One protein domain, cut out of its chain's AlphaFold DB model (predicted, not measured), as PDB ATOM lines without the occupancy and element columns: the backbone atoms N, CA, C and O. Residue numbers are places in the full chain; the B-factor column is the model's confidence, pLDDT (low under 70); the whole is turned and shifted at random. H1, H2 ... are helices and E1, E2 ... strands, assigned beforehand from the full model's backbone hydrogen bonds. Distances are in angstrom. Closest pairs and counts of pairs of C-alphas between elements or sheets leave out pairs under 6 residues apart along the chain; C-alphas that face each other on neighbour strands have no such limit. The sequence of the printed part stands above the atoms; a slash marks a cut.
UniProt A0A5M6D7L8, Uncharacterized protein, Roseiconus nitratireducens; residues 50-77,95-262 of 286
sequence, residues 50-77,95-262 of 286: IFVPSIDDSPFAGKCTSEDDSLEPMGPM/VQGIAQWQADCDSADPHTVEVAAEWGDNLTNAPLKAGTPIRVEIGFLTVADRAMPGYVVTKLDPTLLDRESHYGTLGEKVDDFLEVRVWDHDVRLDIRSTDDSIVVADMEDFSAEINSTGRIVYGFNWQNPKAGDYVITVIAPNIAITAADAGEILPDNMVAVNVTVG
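What this domain is: This is residues 50 to 77 and 95 to 262 of the 286 residues of an uncharacterized protein of Roseiconus nitratireducens (UniProt A0A5M6D7L8). Two sheets lie partly face to face as a sandwich, their strands crossed at 44 degrees: a smaller one, in the order E10, E9, E13, E16, E15, and a larger branched one of E1, E4, E5, E6, E8, E11, E12 and E14, which reaches beyond it along the longest axis. There the long strands E6 and E8 bend, and the small sheet of E2 and E3 lies at that end. The printed part has 196 residues with 16 named strands and one named helix, H1, between E5 and E6; the class is mostly strand. The smaller sheet is antiparallel, the larger mixed; the whole is compact, with a radius of gyration of the C-alphas of 17.6 A and spans of 54 by 42 by 23 A.

How they stand to each other: Start at E1, residues 50 to 52: E4, residues 105 to 107, lies on one side, E8, residues 173 to 184, on the other side, both parallel to it, with N 51 to O 106 and N 50 to O 181 each 2.9 A, within hydrogen-bond range. E2, residues 74 to 77, and E3, residues 100 to 102, are antiparallel, N 77 to O 100 at 2.8 A. E5, residues 114 to 119, has E14, residues 240 to 244, parallel on one side, N 115 to O 240 at 2.8 A, and E6, residues 134 to 151, antiparallel on the other side, N 118 to O 139 at 2.8 A. H1, residues 121 to 124, only grazes both of these larger sheets; it is too short for an O i to N i+4 pair, and its one O i to N i+3 pair is within range. E6 bends by 134 degrees at residue 147 and is antiparallel to E8, N 144 to O 178 at 2.9 A, and to E12, residues 216 to 222, N 136 to O 220 at 2.8 A. E7, residues 167 to 169, pairs with no named strand. E11, residues 208 to 210, forms a hairpin with E12, N 209 to O 217 at 2.8 A. In the other sheet, E9, residues 188 to 193, forms a hairpin with E10, residues 199 to 205, N 200 to O 191 at 2.8 A. E13, residues 228 to 235, is antiparallel to E9, N 190 to O 233 at 2.9 A, and to E16, residues 254 to 262, N 232 to O 257 at 2.9 A. E15, residues 248 to 250, forms a hairpin with E16, N 250 to O 254 at 2.8 A.

Where its parts are: Find C-alpha 50 at (-24.778, -39.844, -47.694), where E1 begins. E6 runs 28.9 A from C-alpha 134 at (-19.756, -58.014, -27.349), E8 25.5 A, E13 22.6 A, and E16 25.7 A to C-alpha 262 at (-26.516, -64.300, -19.768).

The domain as a whole: The two C-alphas farthest apart, of Asp 68 and Asp 195, are 54.4 A apart. Residues 78 to 94 are not printed; C-alphas 77 and 95 are 10.3 A apart across the cut. The links E1 to E2 and E6 to E7 are long. Residues 65 to 73 have pLDDT under 70.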
ATOM      1  N   ILE A  50     -24.459 -41.253 -47.935       96.56
ATOM      2  CA  ILE A  50     -24.778 -39.844 -47.694       96.56
ATOM      3  C   ILE A  50     -24.147 -39.404 -46.365       96.56
ATOM      4  O   ILE A  50     -24.377 -40.029 -45.327       96.56
ATOM      5  N   PHE A  51     -23.369 -38.325 -46.393       96.44
ATOM      6  CA  PHE A  51     -22.679 -37.756 -45.234       96.44
ATOM      7  C   PHE A  51     -23.430 -36.536 -44.686       96.44
ATOM      8  O   PHE A  51     -23.812 -35.645 -45.442       96.44
ATOM      9  N   VAL A  52     -23.618 -36.477 -43.367       96.56
ATOM     10  CA  VAL A  52     -24.366 -35.418 -42.678       96.56
ATOM     11  C   VAL A  52     -23.505 -34.795 -41.565       96.56
ATOM     12  O   VAL A  52     -23.127 -35.497 -40.621       96.56
ATOM     13  N   PRO A  53     -23.218 -33.476 -41.607       92.75
ATOM     14  CA  PRO A  53     -23.646 -32.495 -42.616       92.75
ATOM     15  C   PRO A  53     -22.821 -32.522 -43.908       92.75
ATOM     16  O   PRO A  53     -23.272 -32.057 -44.949       92.75
ATOM     17  N   SER A  54     -21.572 -32.968 -43.812       89.50
ATOM     18  CA  SER A  54     -20.585 -32.822 -44.869       89.50
ATOM     19  C   SER A  54     -19.607 -33.978 -44.838       89.50
ATOM     20  O   SER A  54     -19.262 -34.519 -43.786       89.50
ATOM     21  N   ILE A  55     -19.125 -34.312 -46.022       86.94
ATOM     22  CA  ILE A  55     -18.082 -35.297 -46.248       86.94
ATOM     23  C   ILE A  55     -16.729 -34.868 -45.679       86.94
ATOM     24  O   ILE A  55     -15.988 -35.710 -45.172       86.94
ATOM     25  N   ASP A  56     -16.442 -33.562 -45.708       86.31
ATOM     26  CA  ASP A  56     -15.158 -32.974 -45.304       86.31
ATOM     27  C   ASP A  56     -14.903 -33.105 -43.801       86.31
ATOM     28  O   ASP A  56     -13.757 -33.196 -43.360       86.31
ATOM     29  N   ASP A  57     -15.982 -33.154 -43.021       82.94
ATOM     30  CA  ASP A  57     -15.933 -33.330 -41.571       82.94
ATOM     31  C   ASP A  57     -15.872 -34.813 -41.172       82.94
ATOM     32  O   ASP A  57     -15.736 -35.146 -39.992       82.94
ATOM     33  N   SER A  58     -15.972 -35.725 -42.143       86.50
ATOM     34  CA  SER A  58     -15.977 -37.157 -41.882       86.50
ATOM     35  C   SER A  58     -14.561 -37.726 -41.753       86.50
ATOM     36  O   SER A  58     -13.636 -37.299 -42.452       86.50
ATOM     37  N   PRO A  59     -14.368 -38.788 -40.944       85.88
ATOM     38  CA  PRO A  59     -13.104 -39.531 -40.932       85.88
ATOM     39  C   PRO A  59     -12.829 -40.236 -42.274       85.88
ATOM     40  O   PRO A  59     -11.761 -40.821 -42.459       85.88
ATOM     41  N   PHE A  60     -13.782 -40.174 -43.209       86.00
ATOM     42  CA  PHE A  60     -13.747 -40.777 -44.530       86.00
ATOM     43  C   PHE A  60     -13.619 -39.737 -45.650       86.00
ATOM     44  O   PHE A  60     -13.767 -40.110 -46.807       86.00
ATOM     45  N   ALA A  61     -13.313 -38.465 -45.357       81.44
ATOM     46  CA  ALA A  61     -13.243 -37.403 -46.370       81.44
ATOM     47  C   ALA A  61     -12.371 -37.794 -47.583       81.44
ATOM     48  O   ALA A  61     -12.788 -37.657 -48.726       81.44
ATOM     49  N   GLY A  62     -11.200 -38.407 -47.353       75.81
ATOM     50  CA  GLY A  62     -10.307 -38.897 -48.420       75.81
ATOM     51  C   GLY A  62     -10.756 -40.184 -49.128       75.81
ATOM     52  O   GLY A  62     -10.038 -40.696 -49.982       75.81
ATOM     53  N   LYS A  63     -11.904 -40.747 -48.745       76.50
ATOM     54  CA  LYS A  63     -12.568 -41.894 -49.378       76.50
ATOM     55  C   LYS A  63     -13.776 -41.448 -50.198       76.50
ATOM     56  O   LYS A  63     -14.572 -42.297 -50.551       76.50
ATOM     57  N   CYS A  64     -13.950 -40.155 -50.451       77.25
ATOM     58  CA  CYS A  64     -15.020 -39.659 -51.307       77.25
ATOM     59  C   CYS A  64     -14.575 -38.495 -52.199       77.25
ATOM     60  O   CYS A  64     -15.363 -37.627 -52.566       77.25
ATOM     61  N   THR A  65     -13.293 -38.470 -52.546       61.75
ATOM     62  CA  THR A  65     -12.706 -37.481 -53.447       61.75
ATOM     63  C   THR A  65     -12.466 -38.140 -54.796       61.75
ATOM     64  O   THR A  65     -11.630 -39.040 -54.866       61.75
ATOM     65  N   SER A  66     -13.100 -37.683 -55.880       53.22
ATOM     66  CA  SER A  66     -12.463 -37.903 -57.183       53.22
ATOM     67  C   SER A  66     -11.343 -36.885 -57.385       53.22
ATOM     68  O   SER A  66     -11.358 -35.787 -56.828       53.22
ATOM     69  N   GLU A  67     -10.378 -37.242 -58.228       53.94
ATOM     70  CA  GLU A  67      -9.317 -36.336 -58.679       53.94
ATOM     71  C   GLU A  67      -9.843 -35.148 -59.521       53.94
ATOM     72  O   GLU A  67      -9.050 -34.283 -59.892       53.94
ATOM     73  N   ASP A  68     -11.151 -35.086 -59.813       53.50
ATOM     74  CA  ASP A  68     -11.774 -34.129 -60.741       53.50
ATOM     75  C   ASP A  68     -12.994 -33.392 -60.133       53.50
ATOM     76  O   ASP A  68     -13.921 -33.024 -60.851       53.50
ATOM     77  N   ASP A  69     -13.048 -33.232 -58.801       54.34
ATOM     78  CA  ASP A  69     -14.186 -32.662 -58.035       54.34
ATOM     79  C   ASP A  69     -15.541 -33.388 -58.229       54.34
ATOM     80  O   ASP A  69     -16.553 -33.017 -57.633       54.34
ATOM     81  N   SER A  70     -15.595 -34.448 -59.037       51.78
ATOM     82  CA  SER A  70     -16.760 -35.323 -59.152       51.78
ATOM     83  C   SER A  70     -16.850 -36.243 -57.921       51.78
ATOM     84  O   SER A  70     -15.837 -36.691 -57.399       51.78
ATOM     85  N   LEU A  71     -18.038 -36.552 -57.416       57.62
ATOM     86  CA  LEU A  71     -18.206 -37.558 -56.352       57.62
ATOM     87  C   LEU A  71     -18.340 -38.977 -56.941       57.62
ATOM     88  O   LEU A  71     -18.873 -39.879 -56.304       57.62
ATOM     89  N   GLU A  72     -17.875 -39.171 -58.181       68.38
ATOM     90  CA  GLU A  72     -18.071 -40.408 -58.926       68.38
ATOM     91  C   GLU A  72     -17.316 -41.592 -58.302       68.38
ATOM     92  O   GLU A  72     -16.217 -41.432 -57.760       68.38
ATOM     93  N   PRO A  73     -17.882 -42.808 -58.404       68.69
ATOM     94  CA  PRO A  73     -17.246 -44.016 -57.904       68.69
ATOM     95  C   PRO A  73     -15.872 -44.229 -58.552       68.69
ATOM     96  O   PRO A  73     -15.726 -44.210 -59.779       68.69
ATOM     97  N   MET A  74     -14.866 -44.517 -57.734       75.81
ATOM     98  CA  MET A  74     -13.551 -44.919 -58.216       75.81
ATOM     99  C   MET A  74     -13.520 -46.428 -58.436       75.81
ATOM    100  O   MET A  74     -13.701 -47.214 -57.501       75.81
ATOM    101  N   GLY A  75     -13.235 -46.828 -59.678       74.69
ATOM    102  CA  GLY A  75     -12.968 -48.222 -60.023       74.69
ATOM    103  C   GLY A  75     -11.795 -48.800 -59.228       74.69
ATOM    104  O   GLY A  75     -10.906 -48.047 -58.823       74.69
ATOM    105  N   PRO A  76     -11.751 -50.128 -59.013       74.69
ATOM    106  CA  PRO A  76     -10.648 -50.728 -58.289       74.69
ATOM    107  C   PRO A  76      -9.292 -50.515 -58.956       74.69
ATOM    108  O   PRO A  76      -9.108 -50.759 -60.148       74.69
ATOM    109  N   MET A  77      -8.329 -50.080 -58.151       73.44
ATOM    110  CA  MET A  77      -6.931 -49.894 -58.502       73.44
ATOM    111  C   MET A  77      -6.046 -50.642 -57.507       73.44
ATOM    112  O   MET A  77      -6.397 -50.816 -56.342       73.44
ATOM    113  N   VAL A  95      -9.325 -57.208 -53.439       89.19
ATOM    114  CA  VAL A  95      -9.464 -57.550 -52.015       89.19
ATOM    115  C   VAL A  95      -9.551 -56.288 -51.148       89.19
ATOM    116  O   VAL A  95      -8.779 -55.343 -51.331       89.19
ATOM    117  N   GLN A  96     -10.487 -56.275 -50.194       88.31
ATOM    118  CA  GLN A  96     -10.674 -55.199 -49.216       88.31
ATOM    119  C   GLN A  96      -9.396 -54.951 -48.416       88.31
ATOM    120  O   GLN A  96      -8.707 -55.889 -48.025       88.31
ATOM    121  N   GLY A  97      -9.079 -53.675 -48.192       84.56
ATOM    122  CA  GLY A  97      -7.878 -53.260 -47.462       84.56
ATOM    123  C   GLY A  97      -6.555 -53.442 -48.218       84.56
ATOM    124  O   GLY A  97      -5.530 -52.983 -47.722       84.56
ATOM    125  N   ILE A  98      -6.564 -54.073 -49.401       85.12
ATOM    126  CA  ILE A  98      -5.382 -54.255 -50.263       85.12
ATOM    127  C   ILE A  98      -5.500 -53.385 -51.515       85.12
ATOM    128  O   ILE A  98      -4.680 -52.496 -51.734       85.12
ATOM    129  N   ALA A  99      -6.533 -53.622 -52.327       86.31
ATOM    130  CA  ALA A  99      -6.845 -52.768 -53.467       86.31
ATOM    131  C   ALA A  99      -7.581 -51.502 -52.996       86.31
ATOM    132  O   ALA A  99      -8.027 -51.424 -51.851       86.31
ATOM    133  N   GLN A 100      -7.708 -50.503 -53.865       85.44
ATOM    134  CA  GLN A 100      -8.386 -49.235 -53.591       85.44
ATOM    135  C   GLN A 100      -9.567 -49.067 -54.537       85.44
ATOM    136  O   GLN A 100      -9.391 -49.181 -55.740       85.44
ATOM    137  N   TRP A 101     -10.752 -48.784 -54.012       89.88
ATOM    138  CA  TRP A 101     -11.930 -48.404 -54.796       89.88
ATOM    139  C   TRP A 101     -12.852 -47.542 -53.944       89.88
ATOM    140  O   TRP A 101     -12.599 -47.345 -52.752       89.88
ATOM    141  N   GLN A 102     -13.918 -47.034 -54.548       91.75
ATOM    142  CA  GLN A 102     -14.837 -46.149 -53.859       91.75
ATOM    143  C   GLN A 102     -16.222 -46.167 -54.495       91.75
ATOM    144  O   GLN A 102     -16.340 -45.906 -55.685       91.75
ATOM    145  N   ALA A 103     -17.267 -46.420 -53.715       94.38
ATOM    146  CA  ALA A 103     -18.642 -46.161 -54.126       94.38
ATOM    147  C   ALA A 103     -18.944 -44.655 -54.207       94.38
ATOM    148  O   ALA A 103     -18.191 -43.828 -53.696       94.38
ATOM    149  N   ASP A 104     -20.057 -44.312 -54.846       93.62
ATOM    150  CA  ASP A 104     -20.565 -42.944 -54.930       93.62
ATOM    151  C   ASP A 104     -20.882 -42.385 -53.534       93.62
ATOM    152  O   ASP A 104     -21.322 -43.109 -52.632       93.62
ATOM    153  N   CYS A 105     -20.661 -41.088 -53.357       93.88
ATOM    154  CA  CYS A 105     -20.920 -40.393 -52.105       93.88
ATOM    155  C   CYS A 105     -21.774 -39.150 -52.356       93.88
ATOM    156  O   CYS A 105     -21.727 -38.548 -53.425       93.88
ATOM    157  N   ASP A 106     -22.541 -38.738 -51.354       93.88
ATOM    158  CA  ASP A 106     -23.266 -37.467 -51.376       93.88
ATOM    159  C   ASP A 106     -23.201 -36.795 -50.002       93.88
ATOM    160  O   ASP A 106     -22.754 -37.394 -49.022       93.88
ATOM    161  N   SER A 107     -23.636 -35.545 -49.907       94.31
ATOM    162  CA  SER A 107     -23.801 -34.844 -48.631       94.31
ATOM    163  C   SER A 107     -25.217 -34.308 -48.494       94.31
ATOM    164  O   SER A 107     -25.874 -33.990 -49.484       94.31
ATOM    165  N   ALA A 108     -25.694 -34.194 -47.261       95.62
ATOM    166  CA  ALA A 108     -27.013 -33.647 -46.976       95.62
ATOM    167  C   ALA A 108     -26.986 -32.738 -45.748       95.62
ATOM    168  O   ALA A 108     -26.241 -32.965 -44.793       95.62
ATOM    169  N   ASP A 109     -27.852 -31.726 -45.760       96.00
ATOM    170  CA  ASP A 109     -28.008 -30.816 -44.631       96.00
ATOM    171  C   ASP A 109     -28.554 -31.566 -43.398       96.00
ATOM    172  O   ASP A 109     -29.397 -32.463 -43.538       96.00
ATOM    173  N   PRO A 110     -28.160 -31.177 -42.170       97.00
ATOM    174  CA  PRO A 110     -28.737 -31.723 -40.949       97.00
ATOM    175  C   PRO A 110     -30.266 -31.688 -40.942       97.00
ATOM    176  O   PRO A 110     -30.898 -30.710 -41.343       97.00
ATOM    177  N   HIS A 111     -30.854 -32.758 -40.416       96.19
ATOM    178  CA  HIS A 111     -32.288 -32.974 -40.241       96.19
ATOM    179  C   HIS A 111     -33.091 -33.096 -41.548       96.19
ATOM    180  O   HIS A 111     -34.316 -32.972 -41.516       96.19
ATOM    181  N   THR A 112     -32.435 -33.344 -42.687       97.25
ATOM    182  CA  THR A 112     -33.115 -33.543 -43.984       97.25
ATOM    183  C   THR A 112     -33.226 -35.003 -44.415       97.25
ATOM    184  O   THR A 112     -34.036 -35.315 -45.284       97.25
ATOM    185  N   VAL A 113     -32.456 -35.901 -43.795       97.94
ATOM    186  CA  VAL A 113     -32.409 -37.325 -44.151       97.94
ATOM    187  C   VAL A 113     -33.221 -38.142 -43.151       97.94
ATOM    188  O   VAL A 113     -32.952 -38.109 -41.948       97.94
ATOM    189  N   GLU A 114     -34.196 -38.900 -43.651       98.38
ATOM    190  CA  GLU A 114     -34.903 -39.926 -42.880       98.38
ATOM    191  C   GLU A 114     -34.188 -41.271 -43.026       98.38
ATOM    192  O   GLU A 114     -33.816 -41.657 -44.136       98.38
ATOM    193  N   VAL A 115     -34.004 -41.993 -41.921       98.69
ATOM    194  CA  VAL A 115     -33.267 -43.259 -41.901       98.69
ATOM    195  C   VAL A 115     -34.020 -44.389 -41.206       98.69
ATOM    196  O   VAL A 115     -34.781 -44.184 -40.257       98.69
ATOM    197  N   ALA A 116     -33.732 -45.610 -41.646       98.62
ATOM    198  CA  ALA A 116     -33.953 -46.832 -40.896       98.62
ATOM    199  C   ALA A 116     -32.673 -47.215 -40.136       98.62
ATOM    200  O   ALA A 116     -31.587 -47.257 -40.715       98.62
ATOM    201  N   ALA A 117     -32.804 -47.501 -38.845       98.50
ATOM    202  CA  ALA A 117     -31.752 -48.088 -38.027       98.50
ATOM    203  C   ALA A 117     -31.678 -49.610 -38.237       98.50
ATOM    204  O   ALA A 117     -32.699 -50.295 -38.176       98.50
ATOM    205  N   GLU A 118     -30.471 -50.133 -38.439       98.19
ATOM    206  CA  GLU A 118     -30.188 -51.568 -38.535       98.19
ATOM    207  C   GLU A 118     -29.208 -51.989 -37.447       98.19
ATOM    208  O   GLU A 118     -28.037 -51.599 -37.483       98.19
ATOM    209  N   TRP A 119     -29.657 -52.794 -36.490       97.94
ATOM    210  CA  TRP A 119     -28.778 -53.336 -35.459       97.94
ATOM    211  C   TRP A 119     -27.963 -54.519 -35.978       97.94
ATOM    212  O   TRP A 119     -28.451 -55.369 -36.720       97.94
ATOM    213  N   GLY A 120     -26.723 -54.638 -35.502       95.81
ATOM    214  CA  GLY A 120     -25.905 -55.818 -35.758       95.81
ATOM    215  C   GLY A 120     -26.598 -57.103 -35.289       95.81
ATOM    216  O   GLY A 120     -27.083 -57.198 -34.155       95.81
ATOM    217  N   ASP A 121     -26.585 -58.134 -36.140       92.44
ATOM    218  CA  ASP A 121     -27.241 -59.431 -35.902       92.44
ATOM    219  C   ASP A 121     -26.842 -60.090 -34.574       92.44
ATOM    220  O   ASP A 121     -27.589 -60.868 -33.975       92.44
ATOM    221  N   ASN A 122     -25.643 -59.794 -34.081       90.81
ATOM    222  CA  ASN A 122     -25.159 -60.348 -32.829       90.81
ATOM    223  C   ASN A 122     -25.931 -59.833 -31.599       90.81
ATOM    224  O   ASN A 122     -25.851 -60.476 -30.553       90.81
ATOM    225  N   LEU A 123     -26.653 -58.711 -31.698       95.06
ATOM    226  CA  LEU A 123     -27.475 -58.161 -30.615       95.06
ATOM    227  C   LEU A 123     -28.904 -58.713 -30.625       95.06
ATOM    228  O   LEU A 123     -29.514 -58.852 -29.567       95.06
ATOM    229  N   THR A 124     -29.427 -59.053 -31.802       93.06
ATOM    230  CA  THR A 124     -30.833 -59.443 -31.999       93.06
ATOM    231  C   THR A 124     -31.013 -60.957 -32.117       93.06
ATOM    232  O   THR A 124     -32.028 -61.496 -31.672       93.06
ATOM    233  N   ASN A 125     -30.010 -61.666 -32.646       90.88
ATOM    234  CA  ASN A 125     -30.126 -63.073 -33.038       90.88
ATOM    235  C   ASN A 125     -29.193 -64.028 -32.270       90.88
ATOM    236  O   ASN A 125     -29.319 -65.250 -32.405       90.88
ATOM    237  N   ALA A 126     -28.276 -63.521 -31.435       89.25
ATOM    238  CA  ALA A 126     -27.306 -64.344 -30.707       89.25
ATOM    239  C   ALA A 126     -27.411 -64.199 -29.176       89.25
ATOM    240  O   ALA A 126     -27.569 -63.099 -28.651       89.25
ATOM    241  N   PRO A 127     -27.267 -65.299 -28.406       92.69
ATOM    242  CA  PRO A 127     -27.236 -65.214 -26.952       92.69
ATOM    243  C   PRO A 127     -25.940 -64.547 -26.473       92.69
ATOM    244  O   PRO A 127     -24.850 -65.119 -26.594       92.69
ATOM    245  N   LEU A 128     -26.080 -63.374 -25.858       96.06
ATOM    246  CA  LEU A 128     -24.980 -62.623 -25.258       96.06
ATOM    247  C   LEU A 128     -24.505 -63.286 -23.960       96.06
ATOM    248  O   LEU A 128     -25.294 -63.834 -23.184       96.06
ATOM    249  N   LYS A 129     -23.192 -63.256 -23.710       96.06
ATOM    250  CA  LYS A 129     -22.568 -63.964 -22.582       96.06
ATOM    251  C   LYS A 129     -21.659 -63.051 -21.781       96.06
ATOM    252  O   LYS A 129     -20.750 -62.432 -22.324       96.06
ATOM    253  N   ALA A 130     -21.836 -63.083 -20.466       96.44
ATOM    254  CA  ALA A 130     -20.995 -62.358 -19.536       96.44
ATOM    255  C   ALA A 130     -19.519 -62.767 -19.671       96.44
ATOM    256  O   ALA A 130     -19.185 -63.949 -19.832       96.44
ATOM    257  N   GLY A 131     -18.634 -61.777 -19.596       94.69
ATOM    258  CA  GLY A 131     -17.189 -61.934 -19.725       94.69
ATOM    259  C   GLY A 131     -16.692 -62.330 -21.118       94.69
ATOM    260  O   GLY A 131     -15.525 -62.687 -21.254       94.69
ATOM    261  N   THR A 132     -17.551 -62.311 -22.140       94.69
ATOM    262  CA  THR A 132     -17.153 -62.451 -23.552       94.69
ATOM    263  C   THR A 132     -17.345 -61.099 -24.229       94.69
ATOM    264  O   THR A 132     -18.406 -60.518 -24.021       94.69
ATOM    265  N   PRO A 133     -16.368 -60.580 -24.996       95.25
ATOM    266  CA  PRO A 133     -16.548 -59.326 -25.719       95.25
ATOM    267  C   PRO A 133     -17.825 -59.345 -26.564       95.25
ATOM    268  O   PRO A 133     -18.117 -60.346 -27.222       95.25
ATOM    269  N   ILE A 134     -18.578 -58.247 -26.514       95.56
ATOM    270  CA  ILE A 134     -19.756 -58.014 -27.349       95.56
ATOM    271  C   ILE A 134     -19.433 -56.827 -28.248       95.56
ATOM    272  O   ILE A 134     -19.003 -55.783 -27.762       95.56
ATOM    273  N   ARG A 135     -19.640 -56.986 -29.554       95.56
ATOM    274  CA  ARG A 135     -19.612 -55.868 -30.493       95.56
ATOM    275  C   ARG A 135     -20.998 -55.235 -30.506       95.56
ATOM    276  O   ARG A 135     -21.969 -55.930 -30.758       95.56
ATOM    277  N   VAL A 136     -21.122 -53.962 -30.180       97.06
ATOM    278  CA  VAL A 136     -22.351 -53.208 -30.432       97.06
ATOM    279  C   VAL A 136     -22.171 -52.555 -31.788       97.06
ATOM    280  O   VAL A 136     -21.187 -51.845 -31.973       97.06
ATOM    281  N   GLU A 137     -23.070 -52.839 -32.724       97.12
ATOM    282  CA  GLU A 137     -23.012 -52.308 -34.083       97.12
ATOM    283  C   GLU A 137     -24.390 -51.810 -34.513       97.12
ATOM    284  O   GLU A 137     -25.403 -52.448 -34.204       97.12
ATOM    285  N   ILE A 138     -24.421 -50.678 -35.210       98.31
ATOM    286  CA  ILE A 138     -25.617 -50.139 -35.856       98.31
ATOM    287  C   ILE A 138     -25.237 -49.476 -37.181       98.31
ATOM    288  O   ILE A 138     -24.205 -48.812 -37.286       98.31
ATOM    289  N   GLY A 139     -26.073 -49.638 -38.199       98.19
ATOM    290  CA  GLY A 139     -26.006 -48.873 -39.439       98.19
ATOM    291  C   GLY A 139     -27.262 -48.029 -39.628       98.19
ATOM    292  O   GLY A 139     -28.337 -48.396 -39.160       98.19
ATOM    293  N   PHE A 140     -27.138 -46.922 -40.359       98.62
ATOM    294  CA  PHE A 140     -28.288 -46.150 -40.826       98.62
ATOM    295  C   PHE A 140     -28.449 -46.320 -42.331       98.62
ATOM    296  O   PHE A 140     -27.472 -46.254 -43.081       98.62
ATOM    297  N   LEU A 141     -29.684 -46.565 -42.755       98.19
ATOM    298  CA  LEU A 141     -30.069 -46.754 -44.145       98.19
ATOM    299  C   LEU A 141     -31.094 -45.721 -44.570       98.19
ATOM    300  O   LEU A 141     -32.005 -45.402 -43.815       98.19
ATOM    301  N   THR A 142     -31.008 -45.270 -45.812       98.25
ATOM    302  CA  THR A 142     -32.074 -44.495 -46.446       98.25
ATOM    303  C   THR A 142     -32.247 -44.913 -47.900       98.25
ATOM    304  O   THR A 142     -31.443 -45.676 -48.439       98.25
ATOM    305  N   VAL A 143     -33.308 -44.418 -48.529       97.81
ATOM    306  CA  VAL A 143     -33.505 -44.528 -49.972       97.81
ATOM    307  C   VAL A 143     -33.069 -43.210 -50.600       97.81
ATOM    308  O   VAL A 143     -33.678 -42.178 -50.339       97.81
ATOM    309  N   ALA A 144     -32.019 -43.244 -51.416       95.31
ATOM    310  CA  ALA A 144     -31.517 -42.063 -52.104       95.31
ATOM    311  C   ALA A 144     -32.503 -41.562 -53.177       95.31
ATOM    312  O   ALA A 144     -33.171 -42.348 -53.855       95.31
ATOM    313  N   ASP A 145     -32.534 -40.242 -53.392       94.19
ATOM    314  CA  ASP A 145     -33.364 -39.593 -54.423       94.19
ATOM    315  C   ASP A 145     -32.912 -39.918 -55.859       94.19
ATOM    316  O   ASP A 145     -33.649 -39.717 -56.831       94.19
ATOM    317  N   ARG A 146     -31.684 -40.425 -55.996       94.25
ATOM    318  CA  ARG A 146     -31.094 -40.911 -57.240       94.25
ATOM    319  C   ARG A 146     -30.420 -42.255 -57.002       94.25
ATOM    320  O   ARG A 146     -29.934 -42.527 -55.910       94.25
ATOM    321  N   ALA A 147     -30.334 -43.056 -58.057       94.62
ATOM    322  CA  ALA A 147     -29.439 -44.201 -58.088       94.62
ATOM    323  C   ALA A 147     -27.994 -43.741 -57.830       94.62
ATOM    324  O   ALA A 147     -27.518 -42.789 -58.460       94.62
ATOM    325  N   MET A 148     -27.329 -44.404 -56.886       94.62
ATOM    326  CA  MET A 148     -25.930 -44.162 -56.554       94.62
ATOM    327  C   MET A 148     -25.112 -45.408 -56.912       94.62
ATOM    328  O   MET A 148     -25.444 -46.507 -56.459       94.62
ATOM    329  N   PRO A 149     -24.053 -45.293 -57.726       94.94
ATOM    330  CA  PRO A 149     -23.260 -46.460 -58.067       94.94
ATOM    331  C   PRO A 149     -22.365 -46.958 -56.927       94.94
ATOM    332  O   PRO A 149     -21.756 -46.175 -56.204       94.94
ATOM    333  N   GLY A 150     -22.185 -48.271 -56.826       95.56
ATOM    334  CA  GLY A 150     -21.290 -48.895 -55.851       95.56
ATOM    335  C   GLY A 150     -20.719 -50.223 -56.335       95.56
ATOM    336  O   GLY A 150     -20.737 -50.533 -57.526       95.56
ATOM    337  N   TYR A 151     -20.235 -51.029 -55.393       95.19
ATOM    338  CA  TYR A 151     -19.587 -52.310 -55.653       95.19
ATOM    339  C   TYR A 151     -20.146 -53.392 -54.740       95.19
ATOM    340  O   TYR A 151     -20.236 -53.233 -53.522       95.19
ATOM    341  N   VAL A 152     -20.476 -54.542 -55.325       95.19
ATOM    342  CA  VAL A 152     -20.833 -55.721 -54.535       95.19
ATOM    343  C   VAL A 152     -19.555 -56.345 -53.996       95.19
ATOM    344  O   VAL A 152     -18.672 -56.743 -54.761       95.19
ATOM    345  N   VAL A 153     -19.479 -56.444 -52.672       94.31
ATOM    346  CA  VAL A 153     -18.408 -57.139 -51.965       94.31
ATOM    347  C   VAL A 153     -18.907 -58.510 -51.536       94.31
ATOM    348  O   VAL A 153     -19.961 -58.642 -50.916       94.31
ATOM    349  N   THR A 154     -18.137 -59.538 -51.873       93.81
ATOM    350  CA  THR A 154     -18.427 -60.934 -51.557       93.81
ATOM    351  C   THR A 154     -17.340 -61.496 -50.652       93.81
ATOM    352  O   THR A 154     -16.163 -61.152 -50.762       93.81
ATOM    353  N   LYS A 155     -17.751 -62.387 -49.752       93.19
ATOM    354  CA  LYS A 155     -16.849 -63.189 -48.931       93.19
ATOM    355  C   LYS A 155     -16.131 -64.218 -49.805       93.19
ATOM    356  O   LYS A 155     -16.790 -65.065 -50.410       93.19
ATOM    357  N   LEU A 156     -14.806 -64.150 -49.869       89.88
ATOM    358  CA  LEU A 156     -14.009 -64.932 -50.819       89.88
ATOM    359  C   LEU A 156     -13.836 -66.390 -50.379       89.88
ATOM    360  O   LEU A 156     -13.817 -67.285 -51.219       89.88
ATOM    361  N   ASP A 157     -13.788 -66.642 -49.067       89.38
ATOM    362  CA  ASP A 157     -13.859 -67.995 -48.513       89.38
ATOM    363  C   ASP A 157     -15.116 -68.146 -47.640       89.38
ATOM    364  O   ASP A 157     -15.115 -67.721 -46.476       89.38
ATOM    365  N   PRO A 158     -16.202 -68.747 -48.162       90.25
ATOM    366  CA  PRO A 158     -17.446 -68.914 -47.419       90.25
ATOM    367  C   PRO A 158     -17.352 -69.955 -46.294       90.25
ATOM    368  O   PRO A 158     -18.282 -70.053 -45.492       90.25
ATOM    369  N   THR A 159     -16.274 -70.744 -46.224       91.38
ATOM    370  CA  THR A 159     -16.091 -71.785 -45.200       91.38
ATOM    371  C   THR A 159     -15.466 -71.257 -43.911       91.38
ATOM    372  O   THR A 159     -15.653 -71.862 -42.852       91.38
ATOM    373  N   LEU A 160     -14.764 -70.124 -43.983       86.81
ATOM    374  CA  LEU A 160     -14.192 -69.440 -42.825       86.81
ATOM    375  C   LEU A 160     -15.245 -68.616 -42.083       86.81
ATOM    376  O   LEU A 160     -16.317 -68.315 -42.607       86.81
ATOM    377  N   LEU A 161     -14.956 -68.231 -40.843       84.81
ATOM    378  CA  LEU A 161     -15.766 -67.241 -40.131       84.81
ATOM    379  C   LEU A 161     -15.566 -65.853 -40.756       84.81
ATOM    380  O   LEU A 161     -14.540 -65.609 -41.377       84.81
ATOM    381  N   ASP A 162     -16.530 -64.944 -40.601       85.00
ATOM    382  CA  ASP A 162     -16.478 -63.618 -41.247       85.00
ATOM    383  C   ASP A 162     -15.194 -62.856 -40.898       85.00
ATOM    384  O   ASP A 162     -14.469 -62.435 -41.787       85.00
ATOM    385  N   ARG A 163     -14.816 -62.825 -39.616       81.44
ATOM    386  CA  ARG A 163     -13.556 -62.213 -39.147       81.44
ATOM    387  C   ARG A 163     -12.266 -62.893 -39.645       81.44
ATOM    388  O   ARG A 163     -11.180 -62.389 -39.399       81.44
ATOM    389  N   GLU A 164     -12.372 -64.095 -40.208       85.88
ATOM    390  CA  GLU A 164     -11.243 -64.903 -40.694       85.88
ATOM    391  C   GLU A 164     -11.188 -64.937 -42.229       85.88
ATOM    392  O   GLU A 164     -10.206 -65.418 -42.787       85.88
ATOM    393  N   SER A 165     -12.231 -64.456 -42.911       88.19
ATOM    394  CA  SER A 165     -12.338 -64.494 -44.364       88.19
ATOM    395  C   SER A 165     -11.930 -63.163 -44.980       88.19
ATOM    396  O   SER A 165     -12.192 -62.096 -44.427       88.19
ATOM    397  N   HIS A 166     -11.327 -63.229 -46.162       90.12
ATOM    398  CA  HIS A 166     -11.135 -62.052 -46.993       90.12
ATOM    399  C   HIS A 166     -12.429 -61.698 -47.720       90.12
ATOM    400  O   HIS A 166     -13.236 -62.561 -48.077       90.12
ATOM    401  N   TYR A 167     -12.587 -60.411 -47.986       92.81
ATOM    402  CA  TYR A 167     -13.702 -59.864 -48.740       92.81
ATOM    403  C   TYR A 167     -13.161 -59.159 -49.975       92.81
ATOM    404  O   TYR A 167     -12.084 -58.566 -49.932       92.81
ATOM    405  N   GLY A 168     -13.890 -59.226 -51.080       91.12
ATOM    406  CA  GLY A 168     -13.476 -58.562 -52.307       91.12
ATOM    407  C   GLY A 168     -14.612 -58.338 -53.287       91.12
ATOM    408  O   GLY A 168     -15.722 -58.836 -53.108       91.12
ATOM    409  N   THR A 169     -14.328 -57.575 -54.332       92.31
ATOM    410  CA  THR A 169     -15.265 -57.275 -55.417       92.31
ATOM    411  C   THR A 169     -14.686 -57.706 -56.759       92.31
ATOM    412  O   THR A 169     -13.473 -57.679 -56.937       92.31
ATOM    413  N   LEU A 170     -15.544 -58.061 -57.718       89.12
ATOM    414  CA  LEU A 170     -15.145 -58.295 -59.115       89.12
ATOM    415  C   LEU A 170     -14.761 -56.988 -59.838       89.12
ATOM    416  O   LEU A 170     -14.307 -57.004 -60.978       89.12
ATOM    417  N   GLY A 171     -14.982 -55.837 -59.193       88.31
ATOM    418  CA  GLY A 171     -14.776 -54.512 -59.778       88.31
ATOM    419  C   GLY A 171     -15.851 -54.094 -60.775       88.31
ATOM    420  O   GLY A 171     -15.761 -53.021 -61.369       88.31
ATOM    421  N   GLU A 172     -16.894 -54.908 -60.922       90.38
ATOM    422  CA  GLU A 172     -18.099 -54.546 -61.649       90.38
ATOM    423  C   GLU A 172     -18.897 -53.530 -60.832       90.38
ATOM    424  O   GLU A 172     -19.359 -53.804 -59.720       90.38
ATOM    425  N   LYS A 173     -19.040 -52.333 -61.399       92.81
ATOM    426  CA  LYS A 173     -19.867 -51.276 -60.832       92.81
ATOM    427  C   LYS A 173     -21.340 -51.656 -60.965       92.81
ATOM    428  O   LYS A 173     -21.795 -52.023 -62.048       92.81
ATOM    429  N   VAL A 174     -22.085 -51.526 -59.875       95.00
ATOM    430  CA  VAL A 174     -23.548 -51.617 -59.873       95.00
ATOM    431  C   VAL A 174     -24.088 -50.199 -59.809       95.00
ATOM    432  O   VAL A 174     -23.869 -49.516 -58.814       95.00
ATOM    433  N   ASP A 175     -24.759 -49.754 -60.871       92.44
ATOM    434  CA  ASP A 175     -25.160 -48.349 -61.035       92.44
ATOM    435  C   ASP A 175     -26.379 -47.938 -60.188       92.44
ATOM    436  O   ASP A 175     -26.557 -46.753 -59.924       92.44
ATOM    437  N   ASP A 176     -27.182 -48.904 -59.727       92.44
ATOM    438  CA  ASP A 176     -28.530 -48.657 -59.203       92.44
ATOM    439  C   ASP A 176     -28.717 -49.067 -57.728       92.44
ATOM    440  O   ASP A 176     -29.717 -49.704 -57.377       92.44
ATOM    441  N   PHE A 177     -27.791 -48.710 -56.827       91.81
ATOM    442  CA  PHE A 177     -28.129 -48.767 -55.399       91.81
ATOM    443  C   PHE A 177     -29.099 -47.631 -55.076       91.81
ATOM    444  O   PHE A 177     -28.762 -46.453 -55.180       91.81
ATOM    445  N   LEU A 178     -30.319 -48.003 -54.692       92.06
ATOM    446  CA  LEU A 178     -31.295 -47.070 -54.129       92.06
ATOM    447  C   LEU A 178     -31.201 -47.020 -52.606       92.06
ATOM    448  O   LEU A 178     -31.376 -45.961 -52.023       92.06
ATOM    449  N   GLU A 179     -30.919 -48.154 -51.970       95.69
ATOM    450  CA  GLU A 179     -30.676 -48.222 -50.532       95.69
ATOM    451  C   GLU A 179     -29.200 -47.915 -50.253       95.69
ATOM    452  O   GLU A 179     -28.309 -48.628 -50.724       95.69
ATOM    453  N   VAL A 180     -28.952 -46.836 -49.513       97.25
ATOM    454  CA  VAL A 180     -27.613 -46.286 -49.258       97.25
ATOM    455  C   VAL A 180     -27.373 -46.119 -47.763       97.25
ATOM    456  O   VAL A 180     -28.318 -46.048 -46.972       97.25
ATOM    457  N   ARG A 181     -26.102 -46.068 -47.361       98.12
ATOM    458  CA  ARG A 181     -25.723 -45.822 -45.965       98.12
ATOM    459  C   ARG A 181     -25.798 -44.332 -45.650       98.12
ATOM    460  O   ARG A 181     -25.619 -43.491 -46.526       98.12
ATOM    461  N   VAL A 182     -26.045 -44.012 -44.388       98.06
ATOM    462  CA  VAL A 182     -26.010 -42.636 -43.893       98.06
ATOM    463  C   VAL A 182     -25.005 -42.541 -42.760       98.06
ATOM    464  O   VAL A 182     -25.044 -43.329 -41.814       98.06
ATOM    465  N   TRP A 183     -24.106 -41.572 -42.872       97.88
ATOM    466  CA  TRP A 183     -23.177 -41.201 -41.818       97.88
ATOM    467  C   TRP A 183     -23.592 -39.855 -41.224       97.88
ATOM    468  O   TRP A 183     -23.718 -38.868 -41.940       97.88
ATOM    469  N   ASP A 184     -23.787 -39.827 -39.913       97.56
ATOM    470  CA  ASP A 184     -23.930 -38.641 -39.070       97.56
ATOM    471  C   ASP A 184     -22.663 -38.461 -38.205       97.56
ATOM    472  O   ASP A 184     -22.155 -39.411 -37.599       97.56
ATOM    473  N   HIS A 185     -22.131 -37.240 -38.170       94.25
ATOM    474  CA  HIS A 185     -20.917 -36.894 -37.428       94.25
ATOM    475  C   HIS A 185     -21.056 -36.870 -35.896       94.25
ATOM    476  O   HIS A 185     -20.037 -36.942 -35.213       94.25
ATOM    477  N   ASP A 186     -22.272 -36.753 -35.346       96.12
ATOM    478  CA  ASP A 186     -22.510 -36.551 -33.900       96.12
ATOM    479  C   ASP A 186     -23.324 -37.699 -33.281       96.12
ATOM    480  O   ASP A 186     -24.171 -37.498 -32.408       96.12
ATOM    481  N   VAL A 187     -23.092 -38.929 -33.755       97.88
ATOM    482  CA  VAL A 187     -23.747 -40.122 -33.204       97.88
ATOM    483  C   VAL A 187     -23.163 -40.459 -31.836       97.88
ATOM    484  O   VAL A 187     -21.946 -40.498 -31.651       97.88
ATOM    485  N   ARG A 188     -24.039 -40.744 -30.870       98.00
ATOM    486  CA  ARG A 188     -23.668 -41.042 -29.480       98.00
ATOM    487  C   ARG A 188     -24.258 -42.356 -29.006       98.00
ATOM    488  O   ARG A 188     -25.349 -42.743 -29.429       98.00
ATOM    489  N   LEU A 189     -23.545 -43.011 -28.098       98.25
ATOM    490  CA  LEU A 189     -23.901 -44.304 -27.525       98.25
ATOM    491  C   LEU A 189     -24.091 -44.204 -26.008       98.25
ATOM    492  O   LEU A 189     -23.219 -43.723 -25.284       98.25
ATOM    493  N   ASP A 190     -25.203 -44.744 -25.524       98.12
ATOM    494  CA  ASP A 190     -25.475 -44.968 -24.106       98.12
ATOM    495  C   ASP A 190     -25.819 -46.440 -23.873       98.12
ATOM    496  O   ASP A 190     -26.613 -47.042 -24.598       98.12
ATOM    497  N   ILE A 191     -25.186 -47.048 -22.872       97.88
ATOM    498  CA  ILE A 191     -25.444 -48.436 -22.487       97.88
ATOM    499  C   ILE A 191     -25.569 -48.491 -20.972       97.88
ATOM    500  O   ILE A 191     -24.588 -48.298 -20.243       97.88
ATOM    501  N   ARG A 192     -26.766 -48.830 -20.495       98.06
ATOM    502  CA  ARG A 192     -27.090 -48.898 -19.065       98.06
ATOM    503  C   ARG A 192     -27.820 -50.180 -18.731       98.06
ATOM    504  O   ARG A 192     -28.562 -50.720 -19.551       98.06
ATOM    505  N   SER A 193     -27.606 -50.700 -17.527       97.69
ATOM    506  CA  SER A 193     -28.487 -51.744 -17.012       97.69
ATOM    507  C   SER A 193     -29.892 -51.179 -16.811       97.69
ATOM    508  O   SER A 193     -30.065 -50.007 -16.501       97.69
ATOM    509  N   THR A 194     -30.912 -52.018 -16.961       96.12
ATOM    510  CA  THR A 194     -32.329 -51.616 -16.822       96.12
ATOM    511  C   THR A 194     -32.702 -51.087 -15.429       96.12
ATOM    512  O   THR A 194     -33.751 -50.473 -15.262       96.12
ATOM    513  N   ASP A 195     -31.856 -51.329 -14.425       91.81
ATOM    514  CA  ASP A 195     -31.970 -50.804 -13.063       91.81
ATOM    515  C   ASP A 195     -31.013 -49.630 -12.770       91.81
ATOM    516  O   ASP A 195     -30.859 -49.248 -11.609       91.81
ATOM    517  N   ASP A 196     -30.332 -49.110 -13.797       89.00
ATOM    518  CA  ASP A 196     -29.319 -48.047 -13.743       89.00
ATOM    519  C   ASP A 196     -28.130 -48.316 -12.798       89.00
ATOM    520  O   ASP A 196     -27.351 -47.418 -12.469       89.00
ATOM    521  N   SER A 197     -27.945 -49.560 -12.346       89.81
ATOM    522  CA  SER A 197     -26.846 -49.929 -11.448       89.81
ATOM    523  C   SER A 197     -25.482 -50.025 -12.143       89.81
ATOM    524  O   SER A 197     -24.442 -49.953 -11.477       89.81
ATOM    525  N   ILE A 198     -25.463 -50.202 -13.465       91.12
ATOM    526  CA  ILE A 198     -24.259 -50.334 -14.287       91.12
ATOM    527  C   ILE A 198     -24.373 -49.385 -15.477       91.12
ATOM    528  O   ILE A 198     -25.274 -49.521 -16.299       91.12
ATOM    529  N   VAL A 199     -23.395 -48.489 -15.601       94.50
ATOM    530  CA  VAL A 199     -23.178 -47.661 -16.792       94.50
ATOM    531  C   VAL A 199     -21.967 -48.220 -17.529       94.50
ATOM    532  O   VAL A 199     -20.901 -48.392 -16.933       94.50
ATOM    533  N   VAL A 200     -22.163 -48.587 -18.789       93.12
ATOM    534  CA  VAL A 200     -21.131 -49.168 -19.659       93.12
ATOM    535  C   VAL A 200     -20.591 -48.116 -20.620       93.12
ATOM    536  O   VAL A 200     -19.382 -48.067 -20.813       93.12
ATOM    537  N   ALA A 201     -21.480 -47.295 -21.176       92.50
ATOM    538  CA  ALA A 201     -21.179 -46.105 -21.964       92.50
ATOM    539  C   ALA A 201     -22.184 -45.020 -21.556       92.50
ATOM    540  O   ALA A 201     -23.353 -45.346 -21.334       92.50
ATOM    541  N   ASP A 202     -21.731 -43.774 -21.420       94.81
ATOM    542  CA  ASP A 202     -22.557 -42.632 -21.007       94.81
ATOM    543  C   ASP A 202     -22.477 -41.512 -22.045       94.81
ATOM    544  O   ASP A 202     -21.629 -40.622 -21.945       94.81
ATOM    545  N   MET A 203     -23.347 -41.589 -23.057       93.31
ATOM    546  CA  MET A 203     -23.415 -40.621 -24.159       93.31
ATOM    547  C   MET A 203     -22.047 -40.362 -24.806       93.31
ATOM    548  O   MET A 203     -21.696 -39.221 -25.118       93.31
ATOM    549  N   GLU A 204     -21.270 -41.432 -24.972       92.50
ATOM    550  CA  GLU A 204     -19.938 -41.384 -25.569       92.50
ATOM    551  C   GLU A 204     -20.041 -41.249 -27.088       92.50
ATOM    552  O   GLU A 204     -20.997 -41.741 -27.696       92.50
ATOM    553  N   ASP A 205     -19.042 -40.612 -27.702       93.44
ATOM    554  CA  ASP A 205     -18.938 -40.511 -29.157       93.44
ATOM    555  C   ASP A 205     -18.917 -41.918 -29.765       93.44
ATOM    556  O   ASP A 205     -18.031 -42.737 -29.484       93.44
ATOM    557  N   PHE A 206     -19.898 -42.213 -30.614       95.75
ATOM    558  CA  PHE A 206     -20.003 -43.505 -31.264       95.75
ATOM    559  C   PHE A 206     -19.227 -43.440 -32.577       95.75
ATOM    560  O   PHE A 206     -19.653 -42.818 -33.544       95.75
ATOM    561  N   SER A 207     -18.036 -44.034 -32.603       93.94
ATOM    562  CA  SER A 207     -17.167 -43.962 -33.780       93.94
ATOM    563  C   SER A 207     -17.695 -44.829 -34.926       93.94
ATOM    564  O   SER A 207     -18.113 -45.970 -34.714       93.94
ATOM    565  N   ALA A 208     -17.633 -44.284 -36.141       95.50
ATOM    566  CA  ALA A 208     -17.939 -45.002 -37.369       95.50
ATOM    567  C   ALA A 208     -16.700 -45.710 -37.940       95.50
ATOM    568  O   ALA A 208     -15.574 -45.229 -37.804       95.50
ATOM    569  N   GLU A 209     -16.920 -46.809 -38.652       94.38
ATOM    570  CA  GLU A 209     -15.919 -47.556 -39.418       94.38
ATOM    571  C   GLU A 209     -16.527 -48.098 -40.721       94.38
ATOM    572  O   GLU A 209     -17.744 -48.052 -40.914       94.38
ATOM    573  N   ILE A 210     -15.683 -48.603 -41.624       94.06
ATOM    574  CA  ILE A 210     -16.125 -49.277 -42.850       94.06
ATOM    575  C   ILE A 210     -15.970 -50.781 -42.647       94.06
ATOM    576  O   ILE A 210     -14.849 -51.287 -42.673       94.06
ATOM    577  N   ASN A 211     -17.082 -51.503 -42.525       93.62
ATOM    578  CA  ASN A 211     -17.037 -52.940 -42.282       93.62
ATOM    579  C   ASN A 211     -16.448 -53.737 -43.456       93.62
ATOM    580  O   ASN A 211     -16.223 -53.216 -44.550       93.62
ATOM    581  N   SER A 212     -16.253 -55.041 -43.260       92.00
ATOM    582  CA  SER A 212     -15.682 -55.940 -44.277       92.00
ATOM    583  C   SER A 212     -16.457 -56.002 -45.604       92.00
ATOM    584  O   SER A 212     -15.907 -56.412 -46.623       92.00
ATOM    585  N   THR A 213     -17.723 -55.575 -45.624       93.62
ATOM    586  CA  THR A 213     -18.546 -55.475 -46.842       93.62
ATOM    587  C   THR A 213     -18.524 -54.083 -47.479       93.62
ATOM    588  O   THR A 213     -19.250 -53.833 -48.441       93.62
ATOM    589  N   GLY A 214     -17.707 -53.171 -46.951       94.31
ATOM    590  CA  GLY A 214     -17.565 -51.808 -47.443       94.31
ATOM    591  C   GLY A 214     -18.732 -50.891 -47.082       94.31
ATOM    592  O   GLY A 214     -19.038 -49.981 -47.852       94.31
ATOM    593  N   ARG A 215     -19.418 -51.146 -45.963       95.81
ATOM    594  CA  ARG A 215     -20.535 -50.330 -45.454       95.81
ATOM    595  C   ARG A 215     -20.083 -49.516 -44.254       95.81
ATOM    596  O   ARG A 215     -19.388 -50.056 -43.399       95.81
ATOM    597  N   ILE A 216     -20.542 -48.270 -44.152       96.19
ATOM    598  CA  ILE A 216     -20.376 -47.505 -42.915       96.19
ATOM    599  C   ILE A 216     -21.282 -48.083 -41.830       96.19
ATOM    600  O   ILE A 216     -22.488 -48.240 -42.035       96.19
ATOM    601  N   VAL A 217     -20.682 -48.377 -40.682       97.06
ATOM    602  CA  VAL A 217     -21.353 -48.807 -39.455       97.06
ATOM    603  C   VAL A 217     -20.756 -48.069 -38.261       97.06
ATOM    604  O   VAL A 217     -19.613 -47.621 -38.305       97.06
ATOM    605  N   TYR A 218     -21.524 -47.942 -37.187       97.25
ATOM    606  CA  TYR A 218     -21.067 -47.429 -35.900       97.25
ATOM    607  C   TYR A 218     -20.806 -48.597 -34.972       97.25
ATOM    608  O   TYR A 218     -21.673 -49.457 -34.817       97.25
ATOM    609  N   GLY A 219     -19.621 -48.641 -34.366       95.44
ATOM    610  CA  GLY A 219     -19.125 -49.845 -33.713       95.44
ATOM    611  C   GLY A 219     -18.465 -49.594 -32.358       95.44
ATOM    612  O   GLY A 219     -17.646 -48.696 -32.189       95.44
ATOM    613  N   PHE A 220     -18.840 -50.386 -31.350       95.88
ATOM    614  CA  PHE A 220     -18.336 -50.268 -29.982       95.88
ATOM    615  C   PHE A 220     -18.010 -51.643 -29.416       95.88
ATOM    616  O   PHE A 220     -18.821 -52.570 -29.416       95.88
ATOM    617  N   ASN A 221     -16.792 -51.786 -28.901       95.06
ATOM    618  CA  ASN A 221     -16.329 -53.028 -28.302       95.06
ATOM    619  C   ASN A 221     -16.633 -53.043 -26.800       95.06
ATOM    620  O   ASN A 221     -15.819 -52.593 -25.991       95.06
ATOM    621  N   TRP A 222     -17.761 -53.634 -26.410       95.56
ATOM    622  CA  TRP A 222     -18.106 -53.829 -25.007       95.56
ATOM    623  C   TRP A 222     -17.274 -54.964 -24.399       95.56
ATOM    624  O   TRP A 222     -17.555 -56.159 -24.544       95.56
ATOM    625  N   GLN A 223     -16.223 -54.568 -23.681       95.31
ATOM    626  CA  GLN A 223     -15.309 -55.486 -23.011       95.31
ATOM    627  C   GLN A 223     -15.883 -56.008 -21.692       95.31
ATOM    628  O   GLN A 223     -16.364 -55.247 -20.855       95.31
ATOM    629  N   ASN A 224     -15.754 -57.320 -21.475       93.94
ATOM    630  CA  ASN A 224     -16.097 -57.995 -20.217       93.94
ATOM    631  C   ASN A 224     -17.499 -57.634 -19.655       93.94
ATOM    632  O   ASN A 224     -17.613 -57.225 -18.494       93.94
ATOM    633  N   PRO A 225     -18.575 -57.798 -20.447       95.75
ATOM    634  CA  PRO A 225     -19.933 -57.471 -20.020       95.75
ATOM    635  C   PRO A 225     -20.325 -58.290 -18.786       95.75
ATOM    636  O   PRO A 225     -20.030 -59.486 -18.692       95.75
ATOM    637  N   LYS A 226     -20.998 -57.662 -17.820       96.19
ATOM    638  CA  LYS A 226     -21.563 -58.364 -16.659       96.19
ATOM    639  C   LYS A 226     -22.931 -58.927 -17.025       96.19
ATOM    640  O   LYS A 226     -23.633 -58.346 -17.844       96.19
ATOM    641  N   ALA A 227     -23.319 -60.038 -16.403       96.88
ATOM    642  CA  ALA A 227     -24.659 -60.577 -16.603       96.88
ATOM    643  C   ALA A 227     -25.726 -59.591 -16.103       96.88
ATOM    644  O   ALA A 227     -25.532 -58.975 -15.054       96.88
ATOM    645  N   GLY A 228     -26.830 -59.468 -16.835       97.19
ATOM    646  CA  GLY A 228     -27.909 -58.526 -16.540       97.19
ATOM    647  C   GLY A 228     -28.712 -58.158 -17.785       97.19
ATOM    648  O   GLY A 228     -28.362 -58.568 -18.893       97.19
ATOM    649  N   ASP A 229     -29.770 -57.384 -17.576       98.00
ATOM    650  CA  ASP A 229     -30.581 -56.798 -18.641       98.00
ATOM    651  C   ASP A 229     -30.160 -55.344 -18.845       98.00
ATOM    652  O   ASP A 229     -30.041 -54.592 -17.872       98.00
ATOM    653  N   TYR A 230     -29.936 -54.960 -20.098       98.38
ATOM    654  CA  TYR A 230     -29.423 -53.651 -20.488       98.38
ATOM    655  C   TYR A 230     -30.278 -53.026 -21.581       98.38
ATOM    656  O   TYR A 230     -30.881 -53.732 -22.392       98.38
ATOM    657  N   VAL A 231     -30.259 -51.700 -21.616       98.31
ATOM    658  CA  VAL A 231     -30.745 -50.887 -22.726       98.31
ATOM    659  C   VAL A 231     -29.524 -50.309 -23.429       98.31
ATOM    660  O   VAL A 231     -28.674 -49.687 -22.789       98.31
ATOM    661  N   ILE A 232     -29.423 -50.553 -24.731       98.38
ATOM    662  CA  ILE A 232     -28.450 -49.910 -25.615       98.38
ATOM    663  C   ILE A 232     -29.215 -48.839 -26.378       98.38
ATOM    664  O   ILE A 232     -30.165 -49.174 -27.081       98.38
ATOM    665  N   THR A 233     -28.801 -47.587 -26.247       98.56
ATOM    666  CA  THR A 233     -29.442 -46.436 -26.876       98.56
ATOM    667  C   THR A 233     -28.444 -45.720 -27.768       98.56
ATOM    668  O   THR A 233     -27.325 -45.429 -27.348       98.56
ATOM    669  N   VAL A 234     -28.859 -45.423 -28.994       98.56
ATOM    670  CA  VAL A 234     -28.082 -44.640 -29.954       98.56
ATOM    671  C   VAL A 234     -28.839 -43.362 -30.265       98.56
ATOM    672  O   VAL A 234     -30.048 -43.402 -30.493       98.56
ATOM    673  N   ILE A 235     -28.122 -42.242 -30.261       98.38
ATOM    674  CA  ILE A 235     -28.632 -40.914 -30.614       98.38
ATOM    675  C   ILE A 235     -27.930 -40.467 -31.887       98.38
ATOM    676  O   ILE A 235     -26.704 -40.510 -31.933       98.38
ATOM    677  N   ALA A 236     -28.684 -40.025 -32.891       98.25
ATOM    678  CA  ALA A 236     -28.143 -39.474 -34.131       98.25
ATOM    679  C   ALA A 236     -28.829 -38.126 -34.417       98.25
ATOM    680  O   ALA A 236     -29.878 -38.079 -35.061       98.25
ATOM    681  N   PRO A 237     -28.325 -37.019 -33.845       97.69
ATOM    682  CA  PRO A 237     -29.084 -35.779 -33.751       97.69
ATOM    683  C   PRO A 237     -29.357 -35.141 -35.116       97.69
ATOM    684  O   PRO A 237     -30.368 -34.449 -35.249       97.69
ATOM    685  N   ASN A 238     -28.522 -35.381 -36.132       97.81
ATOM    686  CA  ASN A 238     -28.613 -34.711 -37.430       97.81
ATOM    687  C   ASN A 238     -29.420 -35.496 -38.471       97.81
ATOM    688  O   ASN A 238     -29.560 -35.027 -39.596       97.81
ATOM    689  N   ILE A 239     -29.986 -36.650 -38.124       98.12
ATOM    690  CA  ILE A 239     -30.829 -37.461 -39.016       98.12
ATOM    691  C   ILE A 239     -32.146 -37.810 -38.324       98.12
ATOM    692  O   ILE A 239     -32.218 -37.842 -37.101       98.12
ATOM    693  N   ALA A 240     -33.205 -38.067 -39.087       98.25
ATOM    694  CA  ALA A 240     -34.497 -38.465 -38.537       98.25
ATOM    695  C   ALA A 240     -34.637 -39.993 -38.563       98.25
ATOM    696  O   ALA A 240     -34.814 -40.582 -39.626       98.25
ATOM    697  N   ILE A 241     -34.581 -40.652 -37.405       98.50
ATOM    698  CA  ILE A 241     -34.787 -42.108 -37.323       98.50
ATOM    699  C   ILE A 241     -36.290 -42.403 -37.398       98.50
ATOM    700  O   ILE A 241     -37.036 -42.107 -36.465       98.50
ATOM    701  N   THR A 242     -36.746 -42.983 -38.509       98.38
ATOM    702  CA  THR A 242     -38.173 -43.239 -38.785       98.38
ATOM    703  C   THR A 242     -38.538 -44.722 -38.795       98.38
ATOM    704  O   THR A 242     -39.714 -45.069 -38.660       98.38
ATOM    705  N   ALA A 243     -37.544 -45.605 -38.896       98.38
ATOM    706  CA  ALA A 243     -37.709 -47.052 -38.814       98.38
ATOM    707  C   ALA A 243     -36.548 -47.699 -38.042       98.38
ATOM    708  O   ALA A 243     -35.467 -47.126 -37.924       98.38
ATOM    709  N   ALA A 244     -36.774 -48.906 -37.526       98.31
ATOM    710  CA  ALA A 244     -35.733 -49.755 -36.957       98.31
ATOM    711  C   ALA A 244     -36.063 -51.228 -37.240       98.31
ATOM    712  O   ALA A 244     -37.231 -51.622 -37.166       98.31
ATOM    713  N   ASP A 245     -35.057 -52.034 -37.568       97.75
ATOM    714  CA  ASP A 245     -35.209 -53.481 -37.773       97.75
ATOM    715  C   ASP A 245     -35.498 -54.235 -36.461       97.75
ATOM    716  O   ASP A 245     -36.204 -55.249 -36.444       97.75
ATOM    717  N   ALA A 246     -34.998 -53.698 -35.350       97.31
ATOM    718  CA  ALA A 246     -35.220 -54.162 -33.995       97.31
ATOM    719  C   ALA A 246     -35.235 -52.997 -32.994       97.31
ATOM    720  O   ALA A 246     -34.689 -51.920 -33.229       97.31
ATOM    721  N   GLY A 247     -35.835 -53.250 -31.830       96.94
ATOM    722  CA  GLY A 247     -35.898 -52.273 -30.747       96.94
ATOM    723  C   GLY A 247     -37.079 -51.307 -30.855       96.94
ATOM    724  O   GLY A 247     -38.137 -51.650 -31.383       96.94
ATOM    725  N   GLU A 248     -36.908 -50.123 -30.280       98.19
ATOM    726  CA  GLU A 248     -37.909 -49.062 -30.201       98.19
ATOM    727  C   GLU A 248     -37.293 -47.727 -30.632       98.19
ATOM    728  O   GLU A 248     -36.186 -47.380 -30.219       98.19
ATOM    729  N   ILE A 249     -38.027 -46.977 -31.457       98.44
ATOM    730  CA  ILE A 249     -37.687 -45.594 -31.799       98.44
ATOM    731  C   ILE A 249     -38.184 -44.702 -30.669       98.44
ATOM    732  O   ILE A 249     -39.363 -44.726 -30.310       98.44
ATOM    733  N   LEU A 250     -37.277 -43.909 -30.122       98.31
ATOM    734  CA  LEU A 250     -37.523 -42.969 -29.043       98.31
ATOM    735  C   LEU A 250     -37.567 -41.530 -29.605       98.31
ATOM    736  O   LEU A 250     -37.200 -41.300 -30.761       98.31
ATOM    737  N   PRO A 251     -38.039 -40.539 -28.826       97.56
ATOM    738  CA  PRO A 251     -37.957 -39.128 -29.212       97.56
ATOM    739  C   PRO A 251     -36.521 -38.670 -29.505       97.56
ATOM    740  O   PRO A 251     -35.567 -39.357 -29.164       97.56
ATOM    741  N   ASP A 252     -36.377 -37.481 -30.094       95.62
ATOM    742  CA  ASP A 252     -35.081 -36.807 -30.274       95.62
ATOM    743  C   ASP A 252     -34.049 -37.613 -31.092       95.62
ATOM    744  O   ASP A 252     -32.852 -37.582 -30.813       95.62
ATOM    745  N   ASN A 253     -34.519 -38.309 -32.137       97.56
ATOM    746  CA  ASN A 253     -33.698 -39.103 -33.063       97.56
ATOM    747  C   ASN A 253     -32.888 -40.194 -32.351       97.56
ATOM    748  O   ASN A 253     -31.690 -40.381 -32.586       97.56
ATOM    749  N   MET A 254     -33.569 -40.911 -31.459       98.44
ATOM    750  CA  MET A 254     -32.993 -41.977 -30.656       98.44
ATOM    751  C   MET A 254     -33.590 -43.332 -31.042       98.44
ATOM    752  O   MET A 254     -34.772 -43.449 -31.362       98.44
ATOM    753  N   VAL A 255     -32.785 -44.385 -30.953       98.62
ATOM    754  CA  VAL A 255     -33.234 -45.775 -31.096       98.62
ATOM    755  C   VAL A 255     -32.632 -46.615 -29.983       98.62
ATOM    756  O   VAL A 255     -31.461 -46.452 -29.638       98.62
ATOM    757  N   ALA A 256     -33.432 -47.503 -29.399       98.44
ATOM    758  CA  ALA A 256     -33.009 -48.341 -28.289       98.44
ATOM    759  C   ALA A 256     -33.304 -49.821 -28.528       98.44
ATOM    760  O   ALA A 256     -34.374 -50.184 -29.016       98.44
ATOM    761  N   VAL A 257     -32.386 -50.692 -28.110       98.25
ATOM    762  CA  VAL A 257     -32.584 -52.144 -28.082       98.25
ATOM    763  C   VAL A 257     -32.337 -52.691 -26.677       98.25
ATOM    764  O   VAL A 257     -31.350 -52.370 -26.015       98.25
ATOM    765  N   ASN A 258     -33.262 -53.531 -26.213       97.94
ATOM    766  CA  ASN A 258     -33.121 -54.254 -24.954       97.94
ATOM    767  C   ASN A 258     -32.329 -55.540 -25.192       97.94
ATOM    768  O   ASN A 258     -32.689 -56.331 -26.065       97.94
ATOM    769  N   VAL A 259     -31.301 -55.784 -24.383       97.81
ATOM    770  CA  VAL A 259     -30.476 -56.991 -24.478       97.81
ATOM    771  C   VAL A 259     -30.291 -57.661 -23.119       97.81
ATOM    772  O   VAL A 259     -30.127 -57.001 -22.094       97.81
ATOM    773  N   THR A 260     -30.256 -58.994 -23.114       97.38
ATOM    774  CA  THR A 260     -29.955 -59.791 -21.916       97.38
ATOM    775  C   THR A 260     -28.580 -60.433 -22.053       97.38
ATOM    776  O   THR A 260     -28.365 -61.310 -22.894       97.38
ATOM    777  N   VAL A 261     -27.650 -60.059 -21.177       97.56
ATOM    778  CA  VAL A 261     -26.341 -60.706 -21.055       97.56
ATOM    779  C   VAL A 261     -26.461 -61.869 -20.073       97.56
ATOM    780  O   VAL A 261     -26.572 -61.688 -18.859       97.56
ATOM    781  N   GLY A 262     -26.416 -63.096 -20.586       95.94
ATOM    782  CA  GLY A 262     -26.516 -64.300 -19.768       95.94
ATOM    783  C   GLY A 262     -25.247 -64.576 -18.963       95.94
ATOM    784  O   GLY A 262     -24.130 -64.285 -19.394       95.94
TER     785      GLY A 262